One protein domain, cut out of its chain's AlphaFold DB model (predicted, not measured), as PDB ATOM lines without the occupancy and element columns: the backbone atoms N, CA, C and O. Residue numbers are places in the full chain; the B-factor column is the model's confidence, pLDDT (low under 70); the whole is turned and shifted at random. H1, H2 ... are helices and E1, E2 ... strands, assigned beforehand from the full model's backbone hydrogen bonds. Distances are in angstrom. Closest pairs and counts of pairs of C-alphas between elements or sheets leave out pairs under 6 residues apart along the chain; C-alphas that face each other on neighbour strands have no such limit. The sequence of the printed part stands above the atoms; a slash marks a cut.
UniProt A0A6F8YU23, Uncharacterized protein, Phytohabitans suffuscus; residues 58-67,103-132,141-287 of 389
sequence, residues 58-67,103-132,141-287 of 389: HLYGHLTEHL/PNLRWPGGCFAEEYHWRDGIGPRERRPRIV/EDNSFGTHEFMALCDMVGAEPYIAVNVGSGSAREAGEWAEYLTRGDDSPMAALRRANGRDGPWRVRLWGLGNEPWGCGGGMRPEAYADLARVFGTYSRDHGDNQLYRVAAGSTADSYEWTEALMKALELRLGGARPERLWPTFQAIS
ATOM      1  N   HIS A  58      19.215-111.206 -31.687       97.38
ATOM      2  CA  HIS A  58      20.146-111.644 -32.731       97.38
ATOM      3  C   HIS A  58      21.457-112.245 -32.195       97.38
ATOM      4  O   HIS A  58      22.150-112.905 -32.961       97.38
ATOM      5  N   LEU A  59      21.753-112.108 -30.893       97.62
ATOM      6  CA  LEU A  59      22.837-112.841 -30.221       97.62
ATOM      7  C   LEU A  59      22.630-114.368 -30.234       97.62
ATOM      8  O   LEU A  59      23.586-115.111 -30.049       97.62
ATOM      9  N   TYR A  60      21.398-114.828 -30.474       98.12
ATOM     10  CA  TYR A  60      21.035-116.237 -30.650       98.12
ATOM     11  C   TYR A  60      20.858-116.613 -32.135       98.12
ATOM     12  O   TYR A  60      20.091-117.515 -32.455       98.12
ATOM     13  N   GLY A  61      21.487-115.882 -33.064       97.94
ATOM     14  CA  GLY A  61      21.490-116.215 -34.495       97.94
ATOM     15  C   GLY A  61      22.257-117.505 -34.805       97.94
ATOM     16  O   GLY A  61      23.147-117.901 -34.055       97.94
ATOM     17  N   HIS A  62      21.919-118.150 -35.922       98.31
ATOM     18  CA  HIS A  62      22.554-119.391 -36.380       98.31
ATOM     19  C   HIS A  62      23.199-119.217 -37.766       98.31
ATOM     20  O   HIS A  62      22.815-118.341 -38.539       98.31
ATOM     21  N   LEU A  63      24.171-120.075 -38.084       98.00
ATOM     22  CA  LEU A  63      24.865-120.153 -39.374       98.00
ATOM     23  C   LEU A  63      24.536-121.491 -40.047       98.00
ATOM     24  O   LEU A  63      24.594-122.537 -39.402       98.00
ATOM     25  N   THR A  64      24.224-121.442 -41.339       96.69
ATOM     26  CA  THR A  64      23.962-122.593 -42.208       96.69
ATOM     27  C   THR A  64      24.779-122.426 -43.484       96.69
ATOM     28  O   THR A  64      24.445-121.599 -44.332       96.69
ATOM     29  N   GLU A  65      25.873-123.177 -43.595       97.81
ATOM     30  CA  GLU A  65      26.769-123.152 -44.754       97.81
ATOM     31  C   GLU A  65      26.526-124.358 -45.663       97.81
ATOM     32  O   GLU A  65      26.173-125.437 -45.177       97.81
ATOM     33  N   HIS A  66      26.768-124.207 -46.967       96.06
ATOM     34  CA  HIS A  66      26.933-125.338 -47.883       96.06
ATOM     35  C   HIS A  66      28.216-126.106 -47.521       96.06
ATOM     36  O   HIS A  66      29.283-125.912 -48.092       96.06
ATOM     37  N   LEU A  67      28.107-126.946 -46.491       94.81
ATOM     38  CA  LEU A  67      29.207-127.657 -45.847       94.81
ATOM     39  C   LEU A  67      28.730-129.057 -45.451       94.81
ATOM     40  O   LEU A  67      27.901-129.223 -44.548       94.81
ATOM     41  N   PRO A 103      16.208-116.503 -34.278       98.31
ATOM     42  CA  PRO A 103      15.922-115.114 -34.616       98.31
ATOM     43  C   PRO A 103      16.385-114.732 -36.024       98.31
ATOM     44  O   PRO A 103      15.803-113.818 -36.606       98.31
ATOM     45  N   ASN A 104      17.454-115.362 -36.524       98.56
ATOM     46  CA  ASN A 104      18.020-115.178 -37.862       98.56
ATOM     47  C   ASN A 104      18.897-116.375 -38.278       98.56
ATOM     48  O   ASN A 104      19.465-117.045 -37.409       98.56
ATOM     49  N   LEU A 105      19.009-116.601 -39.590       98.62
ATOM     50  CA  LEU A 105      19.844-117.631 -40.227       98.62
ATOM     51  C   LEU A 105      20.835-116.977 -41.204       98.62
ATOM     52  O   LEU A 105      20.397-116.235 -42.082       98.62
ATOM     53  N   ARG A 106      22.141-117.257 -41.077       98.81
ATOM     54  CA  ARG A 106      23.187-116.815 -42.022       98.81
ATOM     55  C   ARG A 106      23.469-117.877 -43.086       98.81
ATOM     56  O   ARG A 106      23.784-119.006 -42.728       98.81
ATOM     57  N   TRP A 107      23.421-117.496 -44.360       98.81
ATOM     58  CA  TRP A 107      23.579-118.360 -45.546       98.81
ATOM     59  C   TRP A 107      24.076-117.506 -46.743       98.81
ATOM     60  O   TRP A 107      23.883-116.288 -46.698       98.81
ATOM     61  N   PRO A 108      24.757-118.041 -47.782       97.06
ATOM     62  CA  PRO A 108      25.163-119.433 -48.026       97.06
ATOM     63  C   PRO A 108      26.368-119.897 -47.200       97.06
ATOM     64  O   PRO A 108      26.725-121.069 -47.252       97.06
ATOM     65  N   GLY A 109      26.911-119.000 -46.370       84.31
ATOM     66  CA  GLY A 109      27.799-119.310 -45.250       84.31
ATOM     67  C   GLY A 109      29.288-119.377 -45.594       84.31
ATOM     68  O   GLY A 109      29.656-119.602 -46.740       84.31
ATOM     69  N   GLY A 110      30.105-119.157 -44.557       93.00
ATOM     70  CA  GLY A 110      31.566-119.302 -44.535       93.00
ATOM     71  C   GLY A 110      32.301-119.000 -45.839       93.00
ATOM     72  O   GLY A 110      32.038-117.991 -46.491       93.00
ATOM     73  N   CYS A 111      33.272-119.847 -46.171       95.44
ATOM     74  CA  CYS A 111      34.129-119.665 -47.340       95.44
ATOM     75  C   CYS A 111      33.376-119.922 -48.649       95.44
ATOM     76  O   CYS A 111      33.669-119.280 -49.654       95.44
ATOM     77  N   PHE A 112      32.359-120.790 -48.626       96.75
ATOM     78  CA  PHE A 112      31.517-121.056 -49.794       96.75
ATOM     79  C   PHE A 112      30.828-119.784 -50.323       96.75
ATOM     80  O   PHE A 112      30.688-119.613 -51.532       96.75
ATOM     81  N   ALA A 113      30.460-118.841 -49.447       97.44
ATOM     82  CA  ALA A 113      29.875-117.562 -49.851       97.44
ATOM     83  C   ALA A 113      30.782-116.706 -50.756       97.44
ATOM     84  O   ALA A 113      30.255-115.863 -51.473       97.44
ATOM     85  N   GLU A 114      32.099-116.934 -50.765       96.62
ATOM     86  CA  GLU A 114      33.071-116.194 -51.590       96.62
ATOM     87  C   GLU A 114      33.368-116.860 -52.942       96.62
ATOM     88  O   GLU A 114      34.143-116.326 -53.734       96.62
ATOM     89  N   GLU A 115      32.727-117.996 -53.227       94.31
ATOM     90  CA  GLU A 115      32.724-118.680 -54.532       94.31
ATOM     91  C   GLU A 115      31.298-118.868 -55.084       94.31
ATOM     92  O   GLU A 115      31.112-119.172 -56.260       94.31
ATOM     93  N   TYR A 116      30.265-118.642 -54.265       97.56
ATOM     94  CA  TYR A 116      28.870-118.771 -54.669       97.56
ATOM     95  C   TYR A 116      28.414-117.617 -55.571       97.56
ATOM     96  O   TYR A 116      28.405-116.449 -55.164       97.56
ATOM     97  N   HIS A 117      27.951-117.959 -56.773       98.25
ATOM     98  CA  HIS A 117      27.261-117.047 -57.681       98.25
ATOM     99  C   HIS A 117      25.752-117.280 -57.594       98.25
ATOM    100  O   HIS A 117      25.225-118.295 -58.042       98.25
ATOM    101  N   TRP A 118      25.012-116.328 -57.019       98.50
ATOM    102  CA  TRP A 118      23.616-116.548 -56.600       98.50
ATOM    103  C   TRP A 118      22.629-116.910 -57.715       98.50
ATOM    104  O   TRP A 118      21.538-117.415 -57.438       98.50
ATOM    105  N   ARG A 119      23.006-116.635 -58.967       98.44
ATOM    106  CA  ARG A 119      22.230-116.980 -60.161       98.44
ATOM    107  C   ARG A 119      22.184-118.481 -60.432       98.44
ATOM    108  O   ARG A 119      21.227-118.938 -61.048       98.44
ATOM    109  N   ASP A 120      23.158-119.224 -59.923       98.12
ATOM    110  CA  ASP A 120      23.234-120.675 -60.055       98.12
ATOM    111  C   ASP A 120      22.182-121.358 -59.166       98.12
ATOM    112  O   ASP A 120      21.592-122.363 -59.550       98.12
ATOM    113  N   GLY A 121      21.862-120.758 -58.014       97.94
ATOM    114  CA  GLY A 121      20.809-121.191 -57.091       97.94
ATOM    115  C   GLY A 121      19.425-120.577 -57.343       97.94
ATOM    116  O   GLY A 121      18.702-120.314 -56.377       97.94
ATOM    117  N   ILE A 122      19.047-120.295 -58.597       98.56
ATOM    118  CA  ILE A 122      17.678-119.883 -58.977       98.56
ATOM    119  C   ILE A 122      17.221-120.537 -60.288       98.56
ATOM    120  O   ILE A 122      18.009-121.090 -61.048       98.56
ATOM    121  N   GLY A 123      15.920-120.449 -60.572       97.62
ATOM    122  CA  GLY A 123      15.319-121.055 -61.759       97.62
ATOM    123  C   GLY A 123      15.027-122.550 -61.609       97.62
ATOM    124  O   GLY A 123      15.173-123.095 -60.506       97.62
ATOM    125  N   PRO A 124      14.575-123.201 -62.704       96.56
ATOM    126  CA  PRO A 124      14.252-124.625 -62.726       96.56
ATOM    127  C   PRO A 124      15.428-125.446 -62.205       96.56
ATOM    128  O   PRO A 124      16.543-125.324 -62.717       96.56
ATOM    129  N   ARG A 125      15.182-126.246 -61.168       94.25
ATOM    130  CA  ARG A 125      16.209-126.888 -60.337       94.25
ATOM    131  C   ARG A 125      17.131-127.783 -61.164       94.25
ATOM    132  O   ARG A 125      18.347-127.706 -61.064       94.25
ATOM    133  N   GLU A 126      16.542-128.511 -62.096       93.50
ATOM    134  CA  GLU A 126      17.178-129.452 -63.027       93.50
ATOM    135  C   GLU A 126      17.862-128.758 -64.226       93.50
ATOM    136  O   GLU A 126      18.308-129.409 -65.171       93.50
ATOM    137  N   ARG A 127      17.978-127.422 -64.184       95.69
ATOM    138  CA  ARG A 127      18.829-126.606 -65.068       95.69
ATOM    139  C   ARG A 127      19.878-125.783 -64.312       95.69
ATOM    140  O   ARG A 127      20.645-125.074 -64.963       95.69
ATOM    141  N   ARG A 128      19.914-125.850 -62.976       97.56
ATOM    142  CA  ARG A 128      20.944-125.190 -62.163       97.56
ATOM    143  C   ARG A 128      22.305-125.853 -62.431       97.56
ATOM    144  O   ARG A 128      22.359-127.075 -62.602       97.56
ATOM    145  N   PRO A 129      23.403-125.088 -62.546       95.75
ATOM    146  CA  PRO A 129      24.711-125.666 -62.804       95.75
ATOM    147  C   PRO A 129      25.228-126.380 -61.553       95.75
ATOM    148  O   PRO A 129      24.998-125.951 -60.423       95.75
ATOM    149  N   ARG A 130      25.969-127.468 -61.768       92.75
ATOM    150  CA  ARG A 130      26.689-128.171 -60.704       92.75
ATOM    151  C   ARG A 130      28.070-127.541 -60.542       92.75
ATOM    152  O   ARG A 130      28.788-127.419 -61.534       92.75
ATOM    153  N   ILE A 131      28.434-127.173 -59.319       90.12
ATOM    154  CA  ILE A 131      29.713-126.527 -58.980       90.12
ATOM    155  C   ILE A 131      30.524-127.422 -58.030       90.12
ATOM    156  O   ILE A 131      30.001-128.387 -57.473       90.12
ATOM    157  N   VAL A 132      31.817-127.148 -57.864       88.12
ATOM    158  CA  VAL A 132      32.682-127.901 -56.938       88.12
ATOM    159  C   VAL A 132      32.859-127.090 -55.662       88.12
ATOM    160  O   VAL A 132      33.223-125.922 -55.715       88.12
ATOM    161  N   GLU A 141      28.457-129.773 -55.508       90.44
ATOM    162  CA  GLU A 141      27.255-129.013 -55.187       90.44
ATOM    163  C   GLU A 141      26.343-128.983 -56.425       90.44
ATOM    164  O   GLU A 141      26.823-128.811 -57.549       90.44
ATOM    165  N   ASP A 142      25.035-129.177 -56.254       91.50
ATOM    166  CA  ASP A 142      24.062-129.172 -57.359       91.50
ATOM    167  C   ASP A 142      23.134-127.949 -57.368       91.50
ATOM    168  O   ASP A 142      22.309-127.814 -58.272       91.50
ATOM    169  N   ASN A 143      23.293-127.046 -56.392       95.94
ATOM    170  CA  ASN A 143      22.491-125.839 -56.205       95.94
ATOM    171  C   ASN A 143      20.977-126.114 -56.078       95.94
ATOM    172  O   ASN A 143      20.153-125.205 -56.249       95.94
ATOM    173  N   SER A 144      20.581-127.354 -55.754       96.06
ATOM    174  CA  SER A 144      19.174-127.744 -55.602       96.06
ATOM    175  C   SER A 144      18.482-127.030 -54.440       96.06
ATOM    176  O   SER A 144      17.283-126.749 -54.526       96.06
ATOM    177  N   PHE A 145      19.252-126.657 -53.413       98.25
ATOM    178  CA  PHE A 145      18.893-125.663 -52.407       98.25
ATOM    179  C   PHE A 145      19.586-124.333 -52.731       98.25
ATOM    180  O   PHE A 145      20.809-124.234 -52.668       98.25
ATOM    181  N   GLY A 146      18.813-123.309 -53.085       98.25
ATOM    182  CA  GLY A 146      19.313-121.995 -53.483       98.25
ATOM    183  C   GLY A 146      18.512-120.854 -52.857       98.25
ATOM    184  O   GLY A 146      18.005-120.958 -51.739       98.25
ATOM    185  N   THR A 147      18.389-119.736 -53.577       98.75
ATOM    186  CA  THR A 147      17.790-118.502 -53.032       98.75
ATOM    187  C   THR A 147      16.323-118.692 -52.634       98.75
ATOM    188  O   THR A 147      15.904-118.162 -51.610       98.75
ATOM    189  N   HIS A 148      15.522-119.431 -53.411       98.75
ATOM    190  CA  HIS A 148      14.105-119.643 -53.072       98.75
ATOM    191  C   HIS A 148      13.952-120.588 -51.884       98.75
ATOM    192  O   HIS A 148      13.193-120.292 -50.963       98.75
ATOM    193  N   GLU A 149      14.705-121.685 -51.876       98.75
ATOM    194  CA  GLU A 149      14.621-122.714 -50.841       98.75
ATOM    195  C   GLU A 149      15.138-122.198 -49.482       98.75
ATOM    196  O   GLU A 149      14.513-122.441 -48.447       98.75
ATOM    197  N   PHE A 150      16.203-121.383 -49.461       98.88
ATOM    198  CA  PHE A 150      16.663-120.716 -48.236       98.88
ATOM    199  C   PHE A 150      15.643-119.711 -47.679       98.88
ATOM    200  O   PHE A 150      15.427-119.631 -46.466       98.88
ATOM    201  N   MET A 151      14.994-118.945 -48.553       98.81
ATOM    202  CA  MET A 151      14.010-117.952 -48.125       98.81
ATOM    203  C   MET A 151      12.706-118.614 -47.654       98.81
ATOM    204  O   MET A 151      12.119-118.151 -46.677       98.81
ATOM    205  N   ALA A 152      12.311-119.742 -48.255       98.62
ATOM    206  CA  ALA A 152      11.234-120.593 -47.751       98.62
ATOM    207  C   ALA A 152      11.559-121.162 -46.357       98.62
ATOM    208  O   ALA A 152      10.736-121.046 -45.452       98.62
ATOM    209  N   LEU A 153      12.780-121.670 -46.131       98.75
ATOM    210  CA  LEU A 153      13.235-122.109 -44.803       98.75
ATOM    211  C   LEU A 153      13.121-120.984 -43.756       98.75
ATOM    212  O   LEU A 153      12.676-121.229 -42.631       98.75
ATOM    213  N   CYS A 154      13.486-119.748 -44.112       98.75
ATOM    214  CA  CYS A 154      13.351-118.594 -43.218       98.75
ATOM    215  C   CYS A 154      11.883-118.273 -42.894       98.75
ATOM    216  O   CYS A 154      11.556-118.111 -41.714       98.75
ATOM    217  N   ASP A 155      11.005-118.243 -43.905       98.50
ATOM    218  CA  ASP A 155       9.559-118.024 -43.742       98.50
ATOM    219  C   ASP A 155       8.925-119.137 -42.862       98.50
ATOM    220  O   ASP A 155       8.167-118.835 -41.937       98.50
ATOM    221  N   MET A 156       9.296-120.411 -43.062       98.56
ATOM    222  CA  MET A 156       8.820-121.564 -42.272       98.56
ATOM    223  C   MET A 156       9.277-121.530 -40.804       98.56
ATOM    224  O   MET A 156       8.499-121.845 -39.896       98.56
ATOM    225  N   VAL A 157      10.540-121.167 -40.550       98.56
ATOM    226  CA  VAL A 157      11.112-121.078 -39.193       98.56
ATOM    227  C   VAL A 157      10.669-119.796 -38.469       98.56
ATOM    228  O   VAL A 157      10.618-119.771 -37.237       98.56
ATOM    229  N   GLY A 158      10.312-118.741 -39.205       98.12
ATOM    230  CA  GLY A 158      10.047-117.405 -38.660       98.12
ATOM    231  C   GLY A 158      11.325-116.624 -38.321       98.12
ATOM    232  O   GLY A 158      11.309-115.767 -37.435       98.12
ATOM    233  N   ALA A 159      12.435-116.936 -38.997       98.38
ATOM    234  CA  ALA A 159      13.743-116.317 -38.790       98.38
ATOM    235  C   ALA A 159      13.989-115.169 -39.787       98.38
ATOM    236  O   ALA A 159      13.573-115.242 -40.939       98.38
ATOM    237  N   GLU A 160      14.712-114.116 -39.384       98.44
ATOM    238  CA  GLU A 160      15.189-113.114 -40.353       98.44
ATOM    239  C   GLU A 160      16.316-113.704 -41.229       98.44
ATOM    240  O   GLU A 160      17.298-114.214 -40.682       98.44
ATOM    241  N   PRO A 161      16.241-113.612 -42.567       98.69
ATOM    242  CA  PRO A 161      17.332-114.038 -43.436       98.69
ATOM    243  C   PRO A 161      18.539-113.096 -43.300       98.69
ATOM    244  O   PRO A 161      18.401-111.866 -43.326       98.69
ATOM    245  N   TYR A 162      19.727-113.690 -43.179       98.75
ATOM    246  CA  TYR A 162      21.024-113.022 -43.214       98.75
ATOM    247  C   TYR A 162      21.830-113.557 -44.402       98.75
ATOM    248  O   TYR A 162      22.537-114.558 -44.307       98.75
ATOM    249  N   ILE A 163      21.726-112.864 -45.533       98.81
ATOM    250  CA  ILE A 163      22.469-113.209 -46.747       98.81
ATOM    251  C   ILE A 163      23.916-112.732 -46.605       98.81
ATOM    252  O   ILE A 163      24.148-111.579 -46.241       98.81
ATOM    253  N   ALA A 164      24.886-113.595 -46.895       98.44
ATOM    254  CA  ALA A 164      26.268-113.205 -47.173       98.44
ATOM    255  C   ALA A 164      26.460-113.111 -48.695       98.44
ATOM    256  O   ALA A 164      26.143-114.062 -49.405       98.44
ATOM    257  N   VAL A 165      26.949-111.973 -49.195       98.44
ATOM    258  CA  VAL A 165      27.274-111.801 -50.618       98.44
ATOM    259  C   VAL A 165      28.753-112.032 -50.871       98.44
ATOM    260  O   VAL A 165      29.581-111.540 -50.111       98.44
ATOM    261  N   ASN A 166      29.046-112.708 -51.976       98.38
ATOM    262  CA  ASN A 166      30.384-112.916 -52.505       98.38
ATOM    263  C   ASN A 166      31.087-111.572 -52.779       98.38
ATOM    264  O   ASN A 166      30.577-110.760 -53.557       98.38
ATOM    265  N   VAL A 167      32.239-111.338 -52.142       98.31
ATOM    266  CA  VAL A 167      33.109-110.167 -52.369       98.31
ATOM    267  C   VAL A 167      34.459-110.575 -52.969       98.31
ATOM    268  O   VAL A 167      35.038-109.791 -53.721       98.31
ATOM    269  N   GLY A 168      34.956-111.776 -52.654       97.06
ATOM    270  CA  GLY A 168      36.254-112.283 -53.104       97.06
ATOM    271  C   GLY A 168      36.337-112.596 -54.603       97.06
ATOM    272  O   GLY A 168      37.330-112.236 -55.235       97.06
ATOM    273  N   SER A 169      35.306-113.229 -55.178       97.19
ATOM    274  CA  SER A 169      35.247-113.590 -56.611       97.19
ATOM    275  C   SER A 169      34.065-112.971 -57.372       97.19
ATOM    276  O   SER A 169      34.104-112.855 -58.599       97.19
ATOM    277  N   GLY A 170      33.028-112.547 -56.651       97.75
ATOM    278  CA  GLY A 170      31.824-111.920 -57.188       97.75
ATOM    279  C   GLY A 170      31.998-110.438 -57.522       97.75
ATOM    280  O   GLY A 170      33.092-109.875 -57.503       97.75
ATOM    281  N   SER A 171      30.887-109.762 -57.827       98.56
ATOM    282  CA  SER A 171      30.909-108.332 -58.173       98.56
ATOM    283  C   SER A 171      29.907-107.475 -57.398       98.56
ATOM    284  O   SER A 171      28.806-107.901 -57.051       98.56
ATOM    285  N   ALA A 172      30.232-106.192 -57.205       98.00
ATOM    286  CA  ALA A 172      29.315-105.238 -56.576       98.00
ATOM    287  C   ALA A 172      27.999-105.069 -57.365       98.00
ATOM    288  O   ALA A 172      26.959-104.761 -56.781       98.00
ATOM    289  N   ARG A 173      28.029-105.320 -58.685       98.44
ATOM    290  CA  ARG A 173      26.832-105.428 -59.531       98.44
ATOM    291  C   ARG A 173      25.992-106.642 -59.139       98.44
ATOM    292  O   ARG A 173      24.800-106.494 -58.911       98.44
ATOM    293  N   GLU A 174      26.605-107.815 -59.066       98.69
ATOM    294  CA  GLU A 174      25.948-109.078 -58.724       98.69
ATOM    295  C   GLU A 174      25.285-109.029 -57.341       98.69
ATOM    296  O   GLU A 174      24.125-109.419 -57.218       98.69
ATOM    297  N   ALA A 175      25.972-108.475 -56.335       98.44
ATOM    298  CA  ALA A 175      25.408-108.242 -55.007       98.44
ATOM    299  C   ALA A 175      24.211-107.268 -55.046       98.44
ATOM    300  O   ALA A 175      23.167-107.541 -54.454       98.44
ATOM    301  N   GLY A 176      24.326-106.154 -55.780       98.19
ATOM    302  CA  GLY A 176      23.222-105.204 -55.961       98.19
ATOM    303  C   GLY A 176      22.014-105.810 -56.682       98.19
ATOM    304  O   GLY A 176      20.874-105.588 -56.280       98.19
ATOM    305  N   GLU A 177      22.250-106.629 -57.707       98.81
ATOM    306  CA  GLU A 177      21.204-107.351 -58.436       98.81
ATOM    307  C   GLU A 177      20.543-108.445 -57.581       98.81
ATOM    308  O   GLU A 177      19.348-108.684 -57.747       98.81
ATOM    309  N   TRP A 178      21.261-109.059 -56.631       98.81
ATOM    310  CA  TRP A 178      20.668-110.007 -55.678       98.81
ATOM    311  C   TRP A 178      19.760-109.308 -54.663       98.81
ATOM    312  O   TRP A 178      18.648-109.770 -54.404       98.81
ATOM    313  N   ALA A 179      20.198-108.160 -54.129       98.50
ATOM    314  CA  ALA A 179      19.370-107.316 -53.268       98.50
ATOM    315  C   ALA A 179      18.091-106.868 -53.996       98.50
ATOM    316  O   ALA A 179      16.997-106.953 -53.430       98.50
ATOM    317  N   GLU A 180      18.210-106.471 -55.269       98.56
ATOM    318  CA  GLU A 180      17.064-106.127 -56.110       98.56
ATOM    319  C   GLU A 180      16.132-107.333 -56.313       98.56
ATOM    320  O   GLU A 180      14.932-107.234 -56.053       98.56
ATOM    321  N   TYR A 181      16.676-108.489 -56.705       98.81
ATOM    322  CA  TYR A 181      15.924-109.734 -56.899       98.81
ATOM    323  C   TYR A 181      15.114-110.120 -55.660       98.81
ATOM    324  O   TYR A 181      13.926-110.426 -55.763       98.81
ATOM    325  N   LEU A 182      15.737-110.068 -54.481       98.69
ATOM    326  CA  LEU A 182      15.118-110.441 -53.213       98.69
ATOM    327  C   LEU A 182      14.041-109.444 -52.763       98.69
ATOM    328  O   LEU A 182      12.973-109.864 -52.320       98.69
ATOM    329  N   THR A 183      14.311-108.140 -52.855       98.50
ATOM    330  CA  THR A 183      13.568-107.126 -52.079       98.50
ATOM    331  C   THR A 183      12.754-106.136 -52.912       98.50
ATOM    332  O   THR A 183      11.903-105.434 -52.363       98.50
ATOM    333  N   ARG A 184      12.940-106.080 -54.238       97.62
ATOM    334  CA  ARG A 184      12.246-105.105 -55.088       97.62
ATOM    335  C   ARG A 184      10.811-105.521 -55.427       97.62
ATOM    336  O   ARG A 184      10.579-106.595 -55.987       97.62
ATOM    337  N   GLY A 185       9.847-104.666 -55.077       95.19
ATOM    338  CA  GLY A 185       8.408-104.936 -55.218       95.19
ATOM    339  C   GLY A 185       7.744-104.391 -56.486       95.19
ATOM    340  O   GLY A 185       6.750-104.961 -56.927       95.19
ATOM    341  N   ASP A 186       8.287-103.329 -57.082       93.94
ATOM    342  CA  ASP A 186       7.830-102.734 -58.342       93.94
ATOM    343  C   ASP A 186       8.315-103.547 -59.564       93.94
ATOM    344  O   ASP A 186       8.550-104.760 -59.462       93.94
ATOM    345  N   ASP A 187       8.395-102.927 -60.744       94.50
ATOM    346  CA  ASP A 187       8.910-103.586 -61.945       94.50
ATOM    347  C   ASP A 187      10.409-103.327 -62.151       94.50
ATOM    348  O   ASP A 187      10.910-102.215 -61.972       94.50
ATOM    349  N   SER A 188      11.130-104.386 -62.507       97.06
ATOM    350  CA  SER A 188      12.548-104.368 -62.869       97.06
ATOM    351  C   SER A 188      12.944-105.720 -63.475       97.06
ATOM    352  O   SER A 188      12.257-106.718 -63.238       97.06
ATOM    353  N   PRO A 189      14.089-105.824 -64.177       98.06
ATOM    354  CA  PRO A 189      14.575-107.103 -64.691       98.06
ATOM    355  C   PRO A 189      14.754-108.173 -63.603       98.06
ATOM    356  O   PRO A 189      14.434-109.337 -63.836       98.06
ATOM    357  N   MET A 190      15.237-107.807 -62.408       98.50
ATOM    358  CA  MET A 190      15.430-108.766 -61.313       98.50
ATOM    359  C   MET A 190      14.125-109.085 -60.576       98.50
ATOM    360  O   MET A 190      13.915-110.240 -60.207       98.50
ATOM    361  N   ALA A 191      13.212-108.119 -60.429       98.19
ATOM    362  CA  ALA A 191      11.875-108.387 -59.907       98.19
ATOM    363  C   ALA A 191      11.107-109.333 -60.847       98.19
ATOM    364  O   ALA A 191      10.623-110.370 -60.402       98.19
ATOM    365  N   ALA A 192      11.075-109.052 -62.154       98.50
ATOM    366  CA  ALA A 192      10.466-109.919 -63.166       98.50
ATOM    367  C   ALA A 192      11.087-111.328 -63.186       98.50
ATOM    368  O   ALA A 192      10.354-112.315 -63.252       98.50
ATOM    369  N   LEU A 193      12.414-111.444 -63.039       98.62
ATOM    370  CA  LEU A 193      13.092-112.737 -62.910       98.62
ATOM    371  C   LEU A 193      12.669-113.488 -61.634       98.62
ATOM    372  O   LEU A 193      12.522-114.708 -61.676       98.62
ATOM    373  N   ARG A 194      12.433-112.805 -60.506       98.69
ATOM    374  CA  ARG A 194      11.876-113.434 -59.293       98.69
ATOM    375  C   ARG A 194      10.452-113.955 -59.540       98.69
ATOM    376  O   ARG A 194      10.180-115.112 -59.215       98.69
ATOM    377  N   ARG A 195       9.590-113.159 -60.193       98.38
ATOM    378  CA  ARG A 195       8.212-113.560 -60.559       98.38
ATOM    379  C   ARG A 195       8.200-114.789 -61.471       98.38
ATOM    380  O   ARG A 195       7.482-115.743 -61.198       98.38
ATOM    381  N   ALA A 196       9.045-114.797 -62.505       98.25
ATOM    382  CA  ALA A 196       9.198-115.920 -63.436       98.25
ATOM    383  C   ALA A 196       9.684-117.215 -62.756       98.25
ATOM    384  O   ALA A 196       9.385-118.307 -63.229       98.25
ATOM    385  N   ASN A 197      10.386-117.092 -61.626       98.12
ATOM    386  CA  ASN A 197      10.834-118.204 -60.789       98.12
ATOM    387  C   ASN A 197       9.833-118.568 -59.669       98.12
ATOM    388  O   ASN A 197      10.212-119.231 -58.711       98.12
ATOM    389  N   GLY A 198       8.570-118.132 -59.758       96.88
ATOM    390  CA  GLY A 198       7.484-118.575 -58.873       96.88
ATOM    391  C   GLY A 198       7.196-117.701 -57.646       96.88
ATOM    392  O   GLY A 198       6.239-117.983 -56.926       96.88
ATOM    393  N   ARG A 199       7.949-116.617 -57.404       97.50
ATOM    394  CA  ARG A 199       7.711-115.697 -56.271       97.50
ATOM    395  C   ARG A 199       7.346-114.296 -56.766       97.50
ATOM    396  O   ARG A 199       8.216-113.515 -57.142       97.50
ATOM    397  N   ASP A 200       6.057-113.961 -56.725       97.00
ATOM    398  CA  ASP A 200       5.573-112.641 -57.149       97.00
ATOM    399  C   ASP A 200       6.064-111.504 -56.231       97.00
ATOM    400  O   ASP A 200       6.972-110.745 -56.588       97.00
ATOM    401  N   GLY A 201       5.498-111.403 -55.026       96.88
ATOM    402  CA  GLY A 201       5.867-110.375 -54.052       96.88
ATOM    403  C   GLY A 201       7.308-110.526 -53.539       96.88
ATOM    404  O   GLY A 201       7.812-111.649 -53.449       96.88
ATOM    405  N   PRO A 202       7.987-109.426 -53.169       98.06
ATOM    406  CA  PRO A 202       9.343-109.481 -52.626       98.06
ATOM    407  C   PRO A 202       9.393-110.231 -51.285       98.06
ATOM    408  O   PRO A 202       8.369-110.533 -50.661       98.06
ATOM    409  N   TRP A 203      10.603-110.509 -50.816       98.62
ATOM    410  CA  TRP A 203      10.863-110.866 -49.424       98.62
ATOM    411  C   TRP A 203      11.408-109.664 -48.648       98.62
ATOM    412  O   TRP A 203      11.899-108.693 -49.226       98.62
ATOM    413  N   ARG A 204      11.376-109.759 -47.315       97.81
ATOM    414  CA  ARG A 204      12.052-108.812 -46.429       97.81
ATOM    415  C   ARG A 204      13.416-109.366 -46.024       97.81
ATOM    416  O   ARG A 204      13.485-110.310 -45.242       97.81
ATOM    417  N   VAL A 205      14.491-108.760 -46.517       98.06
ATOM    418  CA  VAL A 205      15.872-109.117 -46.156       98.06
ATOM    419  C   VAL A 205      16.488-107.953 -45.412       98.06
ATOM    420  O   VAL A 205      16.615-106.862 -45.961       98.06
ATOM    421  N   ARG A 206      16.863-108.170 -44.149       96.06
ATOM    422  CA  ARG A 206      17.456-107.117 -43.320       96.06
ATOM    423  C   ARG A 206      18.959-107.270 -43.170       96.06
ATOM    424  O   ARG A 206      19.664-106.284 -43.306       96.06
ATOM    425  N   LEU A 207      19.455-108.458 -42.841       98.44
ATOM    426  CA  LEU A 207      20.871-108.650 -42.532       98.44
ATOM    427  C   LEU A 207      21.634-108.980 -43.823       98.44
ATOM    428  O   LEU A 207      21.271-109.912 -44.539       98.44
ATOM    429  N   TRP A 208      22.666-108.191 -44.130       98.56
ATOM    430  CA  TRP A 208      23.369-108.247 -45.416       98.56
ATOM    431  C   TRP A 208      24.886-108.215 -45.209       98.56
ATOM    432  O   TRP A 208      25.456-107.175 -44.883       98.56
ATOM    433  N   GLY A 209      25.543-109.364 -45.321       98.38
ATOM    434  CA  GLY A 209      26.975-109.533 -45.072       98.38
ATOM    435  C   GLY A 209      27.782-109.230 -46.320       98.38
ATOM    436  O   GLY A 209      27.626-109.922 -47.317       98.38
ATOM    437  N   LEU A 210      28.637-108.215 -46.257       98.06
ATOM    438  CA  LEU A 210      29.518-107.805 -47.347       98.06
ATOM    439  C   LEU A 210      30.773-108.692 -47.353       98.06
ATOM    440  O   LEU A 210      31.854-108.245 -46.974       98.06
ATOM    441  N   GLY A 211      30.610-109.952 -47.741       97.25
ATOM    442  CA  GLY A 211      31.662-110.965 -47.742       97.25
ATOM    443  C   GLY A 211      31.766-111.794 -46.454       97.25
ATOM    444  O   GLY A 211      31.074-111.565 -45.451       97.25
ATOM    445  N   ASN A 212      32.676-112.763 -46.485       97.94
ATOM    446  CA  ASN A 212      33.083-113.641 -45.395       97.94
ATOM    447  C   ASN A 212      34.607-113.817 -45.383       97.94
ATOM    448  O   ASN A 212      35.205-114.084 -46.417       97.94
ATOM    449  N   GLU A 213      35.219-113.724 -44.197       96.88
ATOM    450  CA  GLU A 213      36.646-114.013 -43.951       96.88
ATOM    451  C   GLU A 213      37.611-113.556 -45.077       96.88
ATOM    452  O   GLU A 213      38.441-114.341 -45.541       96.88
ATOM    453  N   PRO A 214      37.532-112.285 -45.526       96.75
ATOM    454  CA  PRO A 214      38.320-111.766 -46.650       96.75
ATOM    455  C   PRO A 214      39.829-111.746 -46.381       96.75
ATOM    456  O   PRO A 214      40.617-111.778 -47.315       96.75
ATOM    457  N   TRP A 215      40.241-111.734 -45.110       95.50
ATOM    458  CA  TRP A 215      41.624-111.929 -44.652       95.50
ATOM    459  C   TRP A 215      42.159-113.350 -44.911       95.50
ATOM    460  O   TRP A 215      43.369-113.565 -44.881       95.50
ATOM    461  N   GLY A 216      41.266-114.318 -45.131       95.19
ATOM    462  CA  GLY A 216      41.551-115.733 -45.346       95.19
ATOM    463  C   GLY A 216      40.989-116.203 -46.685       95.19
ATOM    464  O   GLY A 216      41.448-115.762 -47.738       95.19
ATOM    465  N   CYS A 217      40.001-117.102 -46.651       95.25
ATOM    466  CA  CYS A 217      39.418-117.703 -47.855       95.25
ATOM    467  C   CYS A 217      38.740-116.692 -48.795       95.25
ATOM    468  O   CYS A 217      38.784-116.878 -50.006       95.25
ATOM    469  N   GLY A 218      38.217-115.570 -48.288       95.50
ATOM    470  CA  GLY A 218      37.650-114.498 -49.118       95.50
ATOM    471  C   GLY A 218      38.676-113.620 -49.846       95.50
ATOM    472  O   GLY A 218      38.442-112.425 -50.007       95.50
ATOM    473  N   GLY A 219      39.816-114.181 -50.265       95.19
ATOM    474  CA  GLY A 219      40.790-113.519 -51.142       95.19
ATOM    475  C   GLY A 219      42.086-113.013 -50.495       95.19
ATOM    476  O   GLY A 219      42.797-112.241 -51.138       95.19
ATOM    477  N   GLY A 220      42.424-113.413 -49.262       95.75
ATOM    478  CA  GLY A 220      43.710-113.080 -48.616       95.75
ATOM    479  C   GLY A 220      44.005-111.573 -48.504       95.75
ATOM    480  O   GLY A 220      45.152-111.138 -48.624       95.75
ATOM    481  N   MET A 221      42.960-110.761 -48.354       97.12
ATOM    482  CA  MET A 221      42.997-109.305 -48.455       97.12
ATOM    483  C   MET A 221      43.697-108.638 -47.265       97.12
ATOM    484  O   MET A 221      43.621-109.090 -46.125       97.12
ATOM    485  N   ARG A 222      44.304-107.472 -47.520       97.38
ATOM    486  CA  ARG A 222      44.745-106.539 -46.467       97.38
ATOM    487  C   ARG A 222      43.546-105.762 -45.891       97.38
ATOM    488  O   ARG A 222      42.623-105.480 -46.663       97.38
ATOM    489  N   PRO A 223      43.587-105.333 -44.612       96.38
ATOM    490  CA  PRO A 223      42.502-104.596 -43.961       96.38
ATOM    491  C   PRO A 223      41.942-103.427 -44.778       96.38
ATOM    492  O   PRO A 223      40.733-103.326 -44.974       96.38
ATOM    493  N   GLU A 224      42.812-102.560 -45.299       95.38
ATOM    494  CA  GLU A 224      42.411-101.345 -46.015       95.38
ATOM    495  C   GLU A 224      41.810-101.670 -47.387       95.38
ATOM    496  O   GLU A 224      40.821-101.067 -47.797       95.38
ATOM    497  N   ALA A 225      42.374-102.669 -48.075       96.31
ATOM    498  CA  ALA A 225      41.901-103.108 -49.385       96.31
ATOM    499  C   ALA A 225      40.490-103.712 -49.298       96.31
ATOM    500  O   ALA A 225      39.626-103.383 -50.112       96.31
ATOM    501  N   TYR A 226      40.231-104.531 -48.272       97.69
ATOM    502  CA  TYR A 226      38.874-104.993 -47.995       97.69
ATOM    503  C   TYR A 226      37.954-103.837 -47.573       97.69
ATOM    504  O   TYR A 226      36.814-103.770 -48.025       97.69
ATOM    505  N   ALA A 227      38.423-102.904 -46.739       95.25
ATOM    506  CA  ALA A 227      37.595-101.803 -46.253       95.25
ATOM    507  C   ALA A 227      37.080-100.892 -47.388       95.25
ATOM    508  O   ALA A 227      35.921-100.462 -47.349       95.25
ATOM    509  N   ASP A 228      37.885-100.650 -48.427       93.88
ATOM    510  CA  ASP A 228      37.437 -99.960 -49.642       93.88
ATOM    511  C   ASP A 228      36.462-100.806 -50.479       93.88
ATOM    512  O   ASP A 228      35.423-100.293 -50.910       93.88
ATOM    513  N   LEU A 229      36.705-102.111 -50.646       95.94
ATOM    514  CA  LEU A 229      35.765-103.010 -51.332       95.94
ATOM    515  C   LEU A 229      34.407-103.083 -50.615       95.94
ATOM    516  O   LEU A 229      33.366-102.950 -51.259       95.94
ATOM    517  N   ALA A 230      34.389-103.176 -49.285       96.19
ATOM    518  CA  ALA A 230      33.173-103.140 -48.475       96.19
ATOM    519  C   ALA A 230      32.385-101.830 -48.670       96.19
ATOM    520  O   ALA A 230      31.152-101.835 -48.713       96.19
ATOM    521  N   ARG A 231      33.073-100.693 -48.855       93.56
ATOM    522  CA  ARG A 231      32.423 -99.413 -49.191       93.56
ATOM    523  C   ARG A 231      31.777 -99.450 -50.580       93.56
ATOM    524  O   ARG A 231      30.656 -98.957 -50.726       93.56
ATOM    525  N   VAL A 232      32.428-100.063 -51.573       94.88
ATOM    526  CA  VAL A 232      31.881-100.238 -52.932       94.88
ATOM    527  C   VAL A 232      30.671-101.181 -52.924       94.88
ATOM    528  O   VAL A 232      29.574-100.760 -53.292       94.88
ATOM    529  N   PHE A 233      30.823-102.419 -52.445       97.50
ATOM    530  CA  PHE A 233      29.742-103.416 -52.402       97.50
ATOM    531  C   PHE A 233      28.541-102.942 -51.571       97.50
ATOM    532  O   PHE A 233      27.392-103.122 -51.987       97.50
ATOM    533  N   GLY A 234      28.783-102.266 -50.445       95.31
ATOM    534  CA  GLY A 234      27.732-101.663 -49.626       95.31
ATOM    535  C   GLY A 234      26.927-100.582 -50.355       95.31
ATOM    536  O   GLY A 234      25.705-100.541 -50.230       95.31
ATOM    537  N   THR A 235      27.590 -99.768 -51.187       93.69
ATOM    538  CA  THR A 235      26.962 -98.686 -51.974       93.69
ATOM    539  C   THR A 235      26.079 -99.206 -53.119       93.69
ATOM    540  O   THR A 235      25.076 -98.572 -53.463       93.69
ATOM    541  N   TYR A 236      26.425-100.353 -53.717       95.81
ATOM    542  CA  TYR A 236      25.623-100.981 -54.779       95.81
ATOM    543  C   TYR A 236      24.555-101.952 -54.255       95.81
ATOM    544  O   TYR A 236      23.526-102.117 -54.907       95.81
ATOM    545  N   SER A 237      24.732-102.507 -53.054       95.94
ATOM    546  CA  SER A 237      23.671-103.190 -52.303       95.94
ATOM    547  C   SER A 237      22.648-102.153 -51.825       95.94
ATOM    548  O   SER A 237      22.890-101.470 -50.830       95.94
ATOM    549  N   ARG A 238      21.531-101.958 -52.533       93.81
ATOM    550  CA  ARG A 238      20.585-100.848 -52.281       93.81
ATOM    551  C   ARG A 238      19.393-101.248 -51.412       93.81
ATOM    552  O   ARG A 238      19.037-102.415 -51.312       93.81
ATOM    553  N   ASP A 239      18.793-100.243 -50.779       95.25
ATOM    554  CA  ASP A 239      17.486-100.376 -50.128       95.25
ATOM    555  C   ASP A 239      16.394-100.245 -51.209       95.25
ATOM    556  O   ASP A 239      16.526 -99.421 -52.119       95.25
ATOM    557  N   HIS A 240      15.330-101.049 -51.127       95.12
ATOM    558  CA  HIS A 240      14.267-101.111 -52.139       95.12
ATOM    559  C   HIS A 240      12.882-101.095 -51.476       95.12
ATOM    560  O   HIS A 240      12.590-101.926 -50.615       95.12
ATOM    561  N   GLY A 241      12.018-100.154 -51.874       93.06
ATOM    562  CA  GLY A 241      10.743 -99.915 -51.186       93.06
ATOM    563  C   GLY A 241      10.958 -99.655 -49.690       93.06
ATOM    564  O   GLY A 241      11.876 -98.930 -49.309       93.06
ATOM    565  N   ASP A 242      10.163-100.307 -48.841       94.25
ATOM    566  CA  ASP A 242      10.304-100.245 -47.377       94.25
ATOM    567  C   ASP A 242      11.429-101.149 -46.817       94.25
ATOM    568  O   ASP A 242      11.634-101.224 -45.599       94.25
ATOM    569  N   ASN A 243      12.165-101.877 -47.671       97.25
ATOM    570  CA  ASN A 243      13.214-102.794 -47.235       97.25
ATOM    571  C   ASN A 243      14.576-102.094 -47.084       97.25
ATOM    572  O   ASN A 243      15.301-101.884 -48.058       97.25
ATOM    573  N   GLN A 244      14.953-101.821 -45.833       95.25
ATOM    574  CA  GLN A 244      16.258-101.272 -45.454       95.25
ATOM    575  C   GLN A 244      17.269-102.381 -45.120       95.25
ATOM    576  O   GLN A 244      17.059-103.148 -44.172       95.25
ATOM    577  N   LEU A 245      18.389-102.435 -45.850       96.62
ATOM    578  CA  LEU A 245      19.486-103.368 -45.580       96.62
ATOM    579  C   LEU A 245      20.359-102.865 -44.420       96.62
ATOM    580  O   LEU A 245      20.927-101.772 -44.451       96.62
ATOM    581  N   TYR A 246      20.550-103.710 -43.418       96.50
ATOM    582  CA  TYR A 246      21.551-103.555 -42.373       96.50
ATOM    583  C   TYR A 246      22.825-104.291 -42.802       96.50
ATOM    584  O   TYR A 246      22.955-105.511 -42.660       96.50
ATOM    585  N   ARG A 247      23.740-103.527 -43.402       97.06
ATOM    586  CA  ARG A 247      24.940-104.018 -44.078       97.06
ATOM    587  C   ARG A 247      26.060-104.224 -43.053       97.06
ATOM    588  O   ARG A 247      26.418-103.301 -42.313       97.06
ATOM    589  N   VAL A 248      26.602-105.435 -43.014       97.44
ATOM    590  CA  VAL A 248      27.622-105.898 -42.067       97.44
ATOM    591  C   VAL A 248      28.918-106.138 -42.835       97.44
ATOM    592  O   VAL A 248      28.961-107.019 -43.691       97.44
ATOM    593  N   ALA A 249      29.967-105.371 -42.546       97.19
ATOM    594  CA  ALA A 249      31.303-105.651 -43.060       97.19
ATOM    595  C   ALA A 249      31.900-106.878 -42.349       97.19
ATOM    596  O   ALA A 249      31.694-107.068 -41.148       97.19
ATOM    597  N   ALA A 250      32.650-107.701 -43.073       97.12
ATOM    598  CA  ALA A 250      33.379-108.828 -42.517       97.12
ATOM    599  C   ALA A 250      34.562-108.328 -41.672       97.12
ATOM    600  O   ALA A 250      35.470-107.659 -42.172       97.12
ATOM    601  N   GLY A 251      34.546-108.638 -40.378       94.31
ATOM    602  CA  GLY A 251      35.701-108.456 -39.506       94.31
ATOM    603  C   GLY A 251      36.728-109.582 -39.648       94.31
ATOM    604  O   GLY A 251      36.549-110.533 -40.414       94.31
ATOM    605  N   SER A 252      37.796-109.476 -38.861       91.69
ATOM    606  CA  SER A 252      38.813-110.520 -38.717       91.69
ATOM    607  C   SER A 252      38.562-111.389 -37.475       91.69
ATOM    608  O   SER A 252      37.549-111.252 -36.776       91.69
ATOM    609  N   THR A 253      39.476-112.319 -37.224       85.94
ATOM    610  CA  THR A 253      39.482-113.207 -36.065       85.94
ATOM    611  C   THR A 253      40.172-112.623 -34.839       85.94
ATOM    612  O   THR A 253      41.108-111.836 -34.956       85.94
ATOM    613  N   ALA A 254      39.770-113.118 -33.665       79.88
ATOM    614  CA  ALA A 254      40.525-113.054 -32.408       79.88
ATOM    615  C   ALA A 254      41.058-111.656 -32.015       79.88
ATOM    616  O   ALA A 254      40.313-110.871 -31.434       79.88
ATOM    617  N   ASP A 255      42.337-111.379 -32.264       87.31
ATOM    618  CA  ASP A 255      43.086-110.198 -31.829       87.31
ATOM    619  C   ASP A 255      43.612-109.327 -32.989       87.31
ATOM    620  O   ASP A 255      44.476-108.477 -32.782       87.31
ATOM    621  N   SER A 256      43.027-109.462 -34.188       91.56
ATOM    622  CA  SER A 256      43.207-108.535 -35.321       91.56
ATOM    623  C   SER A 256      42.566-107.157 -35.063       91.56
ATOM    624  O   SER A 256      41.528-106.781 -35.627       91.56
ATOM    625  N   TYR A 257      43.172-106.378 -34.166       94.25
ATOM    626  CA  TYR A 257      42.730-105.020 -33.845       94.25
ATOM    627  C   TYR A 257      42.919-104.067 -35.031       94.25
ATOM    628  O   TYR A 257      42.056-103.223 -35.265       94.25
ATOM    629  N   GLU A 258      43.978-104.247 -35.824       94.94
ATOM    630  CA  GLU A 258      44.266-103.487 -37.045       94.94
ATOM    631  C   GLU A 258      43.161-103.631 -38.102       94.94
ATOM    632  O   GLU A 258      42.812-102.660 -38.772       94.94
ATOM    633  N   TRP A 259      42.527-104.806 -38.197       96.44
ATOM    634  CA  TRP A 259      41.372-105.010 -39.075       96.44
ATOM    635  C   TRP A 259      40.156-104.191 -38.637       96.44
ATOM    636  O   TRP A 259      39.475-103.556 -39.446       96.44
ATOM    637  N   THR A 260      39.896-104.185 -37.330       94.69
ATOM    638  CA  THR A 260      38.812-103.394 -36.739       94.69
ATOM    639  C   THR A 260      39.098-101.902 -36.898       94.69
ATOM    640  O   THR A 260      38.210-101.140 -37.277       94.69
ATOM    641  N   GLU A 261      40.345-101.481 -36.683       93.38
ATOM    642  CA  GLU A 261      40.798-100.102 -36.858       93.38
ATOM    643  C   GLU A 261      40.663 -99.637 -38.317       93.38
ATOM    644  O   GLU A 261      40.144 -98.549 -38.552       93.38
ATOM    645  N   ALA A 262      41.043-100.453 -39.305       93.50
ATOM    646  CA  ALA A 262      40.886-100.120 -40.723       93.50
ATOM    647  C   ALA A 262      39.411 -99.945 -41.126       93.50
ATOM    648  O   ALA A 262      39.068 -98.976 -41.808       93.50
ATOM    649  N   LEU A 263      38.514-100.823 -40.661       92.69
ATOM    650  CA  LEU A 263      37.075-100.689 -40.915       92.69
ATOM    651  C   LEU A 263      36.453 -99.487 -40.194       92.69
ATOM    652  O   LEU A 263      35.590 -98.815 -40.763       92.69
ATOM    653  N   MET A 264      36.909 -99.168 -38.981       89.62
ATOM    654  CA  MET A 264      36.478 -97.963 -38.270       89.62
ATOM    655  C   MET A 264      37.017 -96.688 -38.938       89.62
ATOM    656  O   MET A 264      36.244 -95.755 -39.133       89.62
ATOM    657  N   LYS A 265      38.260 -96.671 -39.435       86.81
ATOM    658  CA  LYS A 265      38.816 -95.578 -40.260       86.81
ATOM    659  C   LYS A 265      38.066 -95.394 -41.580       86.81
ATOM    660  O   LYS A 265      37.756 -94.274 -41.982       86.81
ATOM    661  N   ALA A 266      37.669 -96.490 -42.223       84.19
ATOM    662  CA  ALA A 266      36.797 -96.472 -43.399       84.19
ATOM    663  C   ALA A 266      35.375 -95.943 -43.101       84.19
ATOM    664  O   ALA A 266      34.673 -95.509 -44.027       84.19
ATOM    665  N   LEU A 267      34.970 -95.918 -41.822       75.69
ATOM    666  CA  LEU A 267      33.806 -95.194 -41.304       75.69
ATOM    667  C   LEU A 267      34.132 -93.775 -40.793       75.69
ATOM    668  O   LEU A 267      33.204 -92.974 -40.726       75.69
ATOM    669  N   GLU A 268      35.379 -93.411 -40.466       58.34
ATOM    670  CA  GLU A 268      35.754 -92.140 -39.804       58.34
ATOM    671  C   GLU A 268      35.542 -90.871 -40.641       58.34
ATOM    672  O   GLU A 268      35.412 -89.782 -40.079       58.34
ATOM    673  N   LEU A 269      35.260 -91.012 -41.941       54.16
ATOM    674  CA  LEU A 269      34.531 -89.999 -42.730       54.16
ATOM    675  C   LEU A 269      33.135 -89.635 -42.145       54.16
ATOM    676  O   LEU A 269      32.434 -88.782 -42.688       54.16
ATOM    677  N   ARG A 270      32.722 -90.281 -41.045       53.38
ATOM    678  CA  ARG A 270      31.515 -90.045 -40.236       53.38
ATOM    679  C   ARG A 270      31.802 -89.837 -38.731       53.38
ATOM    680  O   ARG A 270      30.847 -89.594 -37.992       53.38
ATOM    681  N   LEU A 271      33.053 -89.950 -38.257       46.84
ATOM    682  CA  LEU A 271      33.422 -89.967 -36.824       46.84
ATOM    683  C   LEU A 271      34.569 -88.987 -36.499       46.84
ATOM    684  O   LEU A 271      35.677 -89.389 -36.169       46.84
ATOM    685  N   GLY A 272      34.292 -87.682 -36.562       48.22
ATOM    686  CA  GLY A 272      35.202 -86.633 -36.070       48.22
ATOM    687  C   GLY A 272      35.284 -85.418 -36.992       48.22
ATOM    688  O   GLY A 272      35.305 -84.285 -36.519       48.22
ATOM    689  N   GLY A 273      35.239 -85.646 -38.306       48.22
ATOM    690  CA  GLY A 273      35.020 -84.587 -39.291       48.22
ATOM    691  C   GLY A 273      33.566 -84.106 -39.316       48.22
ATOM    692  O   GLY A 273      32.645 -84.838 -38.939       48.22
ATOM    693  N   ALA A 274      33.344 -82.881 -39.800       47.44
ATOM    694  CA  ALA A 274      32.001 -82.396 -40.103       47.44
ATOM    695  C   ALA A 274      31.340 -83.329 -41.131       47.44
ATOM    696  O   ALA A 274      31.920 -83.595 -42.182       47.44
ATOM    697  N   ARG A 275      30.138 -83.837 -40.822       51.44
ATOM    698  CA  ARG A 275      29.401 -84.742 -41.714       51.44
ATOM    699  C   ARG A 275      29.167 -84.051 -43.064       51.44
ATOM    700  O   ARG A 275      28.448 -83.053 -43.081       51.44
ATOM    701  N   PRO A 276      29.653 -84.591 -44.196       54.16
ATOM    702  CA  PRO A 276      29.085 -84.234 -45.483       54.16
ATOM    703  C   PRO A 276      27.630 -84.712 -45.463       54.16
ATOM    704  O   PRO A 276      27.372 -85.889 -45.208       54.16
ATOM    705  N   GLU A 277      26.672 -83.814 -45.697       52.41
ATOM    706  CA  GLU A 277      25.234 -84.090 -45.509       52.41
ATOM    707  C   GLU A 277      24.692 -85.213 -46.414       52.41
ATOM    708  O   GLU A 277      23.575 -85.694 -46.229       52.41
ATOM    709  N   ARG A 278      25.490 -85.645 -47.399       53.06
ATOM    710  CA  ARG A 278      25.198 -86.730 -48.336       53.06
ATOM    711  C   ARG A 278      26.421 -87.642 -48.475       53.06
ATOM    712  O   ARG A 278      27.275 -87.413 -49.325       53.06
ATOM    713  N   LEU A 279      26.488 -88.690 -47.653       56.88
ATOM    714  CA  LEU A 279      27.380 -89.837 -47.855       56.88
ATOM    715  C   LEU A 279      26.551 -91.111 -48.032       56.88
ATOM    716  O   LEU A 279      25.623 -91.367 -47.265       56.88
ATOM    717  N   TRP A 280      26.912 -91.921 -49.025       63.78
ATOM    718  CA  TRP A 280      26.214 -93.160 -49.368       63.78
ATOM    719  C   TRP A 280      26.261 -94.214 -48.233       63.78
ATOM    720  O   TRP A 280      27.219 -94.247 -47.443       63.78
ATOM    721  N   PRO A 281      25.238 -95.086 -48.125       67.56
ATOM    722  CA  PRO A 281      25.169 -96.126 -47.102       67.56
ATOM    723  C   PRO A 281      26.111 -97.296 -47.425       67.56
ATOM    724  O   PRO A 281      25.726 -98.267 -48.058       67.56
ATOM    725  N   THR A 282      27.355 -97.201 -46.956       86.06
ATOM    726  CA  THR A 282      28.370 -98.266 -47.056       86.06
ATOM    727  C   THR A 282      28.050 -99.466 -46.150       86.06
ATOM    728  O   THR A 282      27.503-100.460 -46.606       86.06
ATOM    729  N   PHE A 283      28.336 -99.376 -44.851       91.69
ATOM    730  CA  PHE A 283      27.953-100.371 -43.847       91.69
ATOM    731  C   PHE A 283      27.578 -99.728 -42.506       91.69
ATOM    732  O   PHE A 283      27.811 -98.529 -42.292       91.69
ATOM    733  N   GLN A 284      26.931-100.522 -41.646       91.50
ATOM    734  CA  GLN A 284      26.414-100.127 -40.329       91.50
ATOM    735  C   GLN A 284      26.947-100.992 -39.171       91.50
ATOM    736  O   GLN A 284      26.834-100.573 -38.020       91.50
ATOM    737  N   ALA A 285      27.522-102.165 -39.452       93.38
ATOM    738  CA  ALA A 285      28.126-103.054 -38.459       93.38
ATOM    739  C   ALA A 285      29.373-103.763 -39.011       93.38
ATOM    740  O   ALA A 285      29.623-103.741 -40.217       93.38
ATOM    741  N   ILE A 286      30.127-104.403 -38.116       94.50
ATOM    742  CA  ILE A 286      31.314-105.219 -38.397       94.50
ATOM    743  C   ILE A 286      31.091-106.588 -37.723       94.50
ATOM    744  O   ILE A 286      30.589-106.627 -36.598       94.50
ATOM    745  N   SER A 287      31.397-107.700 -38.399       96.25
ATOM    746  CA  SER A 287      31.348-109.046 -37.800       96.25
ATOM    747  C   SER A 287      32.591-109.336 -36.947       96.25
ATOM    748  O   SER A 287      33.572-108.601 -36.988       96.25
TER     749      SER A 287
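This is residues 58 to 67, 103 to 132 and 141 to 287 of the 389 residues of an uncharacterized protein of Phytohabitans suffuscus (UniProt A0A6F8YU23). A small, curled sheet of four parallel strands has helices over one face, H1, H2 and H4, in two layers; H3, packed on H2, and H5, packed on H4, are off the sheet. Residues 271 to 278 stick out beyond H5. The 187 printed residues hold five named helices and four named strands, in chain order E1 H1 E2 H2 H3 E3 H4 E4 H5, with sheet order E1 E2 E3 E4; the class is mixed, with under half of the residues in named elements. The whole is compact, with a radius of gyration of the C-alphas of 16.5 A, spanning 50 by 37 by 30 A.

E1, residues 104 to 107, is parallel to E2, residues 160 to 165, with N 162 and O 105 2.9 A apart. H1, residues 147 to 157, is on the sheet at a height of 9.4 A; its closest C-alpha pair with E2 is Cys 154 and Pro 161, 6.1 A. H2, residues 172 to 183, is on the sheet and touches H3, residues 189 to 196, at Tyr 181 and Met 190, C-alphas 4.5 A apart. E3, residues 207 to 210, is parallel to E2, with N 209 and O 163 2.8 A apart. H4, residues 223 to 236, is on the same face as H1 and touches H2, the closest C-alphas being Ala 172 and Phe 233, 4.6 A. E4, residues 246 to 249, is parallel to E3, with N 248 and O 208 2.8 A apart. H5, residues 257 to 268, touches H4 at a steep tilt of 42 degrees, closest at the C-alphas of Pro 223 and Trp 259, 5.0 A. E2, H2, H3, E3 and E3, H4, E4 are strand-helix-strand units, parallel neighbour strands joined through helices, with right-handed crossovers. In H1, H2, H3, H4 and H5 every O i to N i+4 pair is within hydrogen-bond range.

E1 begins at C-alpha 104 (18.020, -115.178, -37.862). H4, 20.4 A long, begins at C-alpha 223 (42.502, -104.596, -43.961), and H5, 15.8 A, ends at C-alpha 268 (35.754, -92.140, -39.804).

Residues 68 to 102 and 133 to 140 are not printed, leaving C-alpha gaps of 21.4 A and 5.8 A. E3 to H4 is a long link. Residues 268 to 281 have pLDDT under 70.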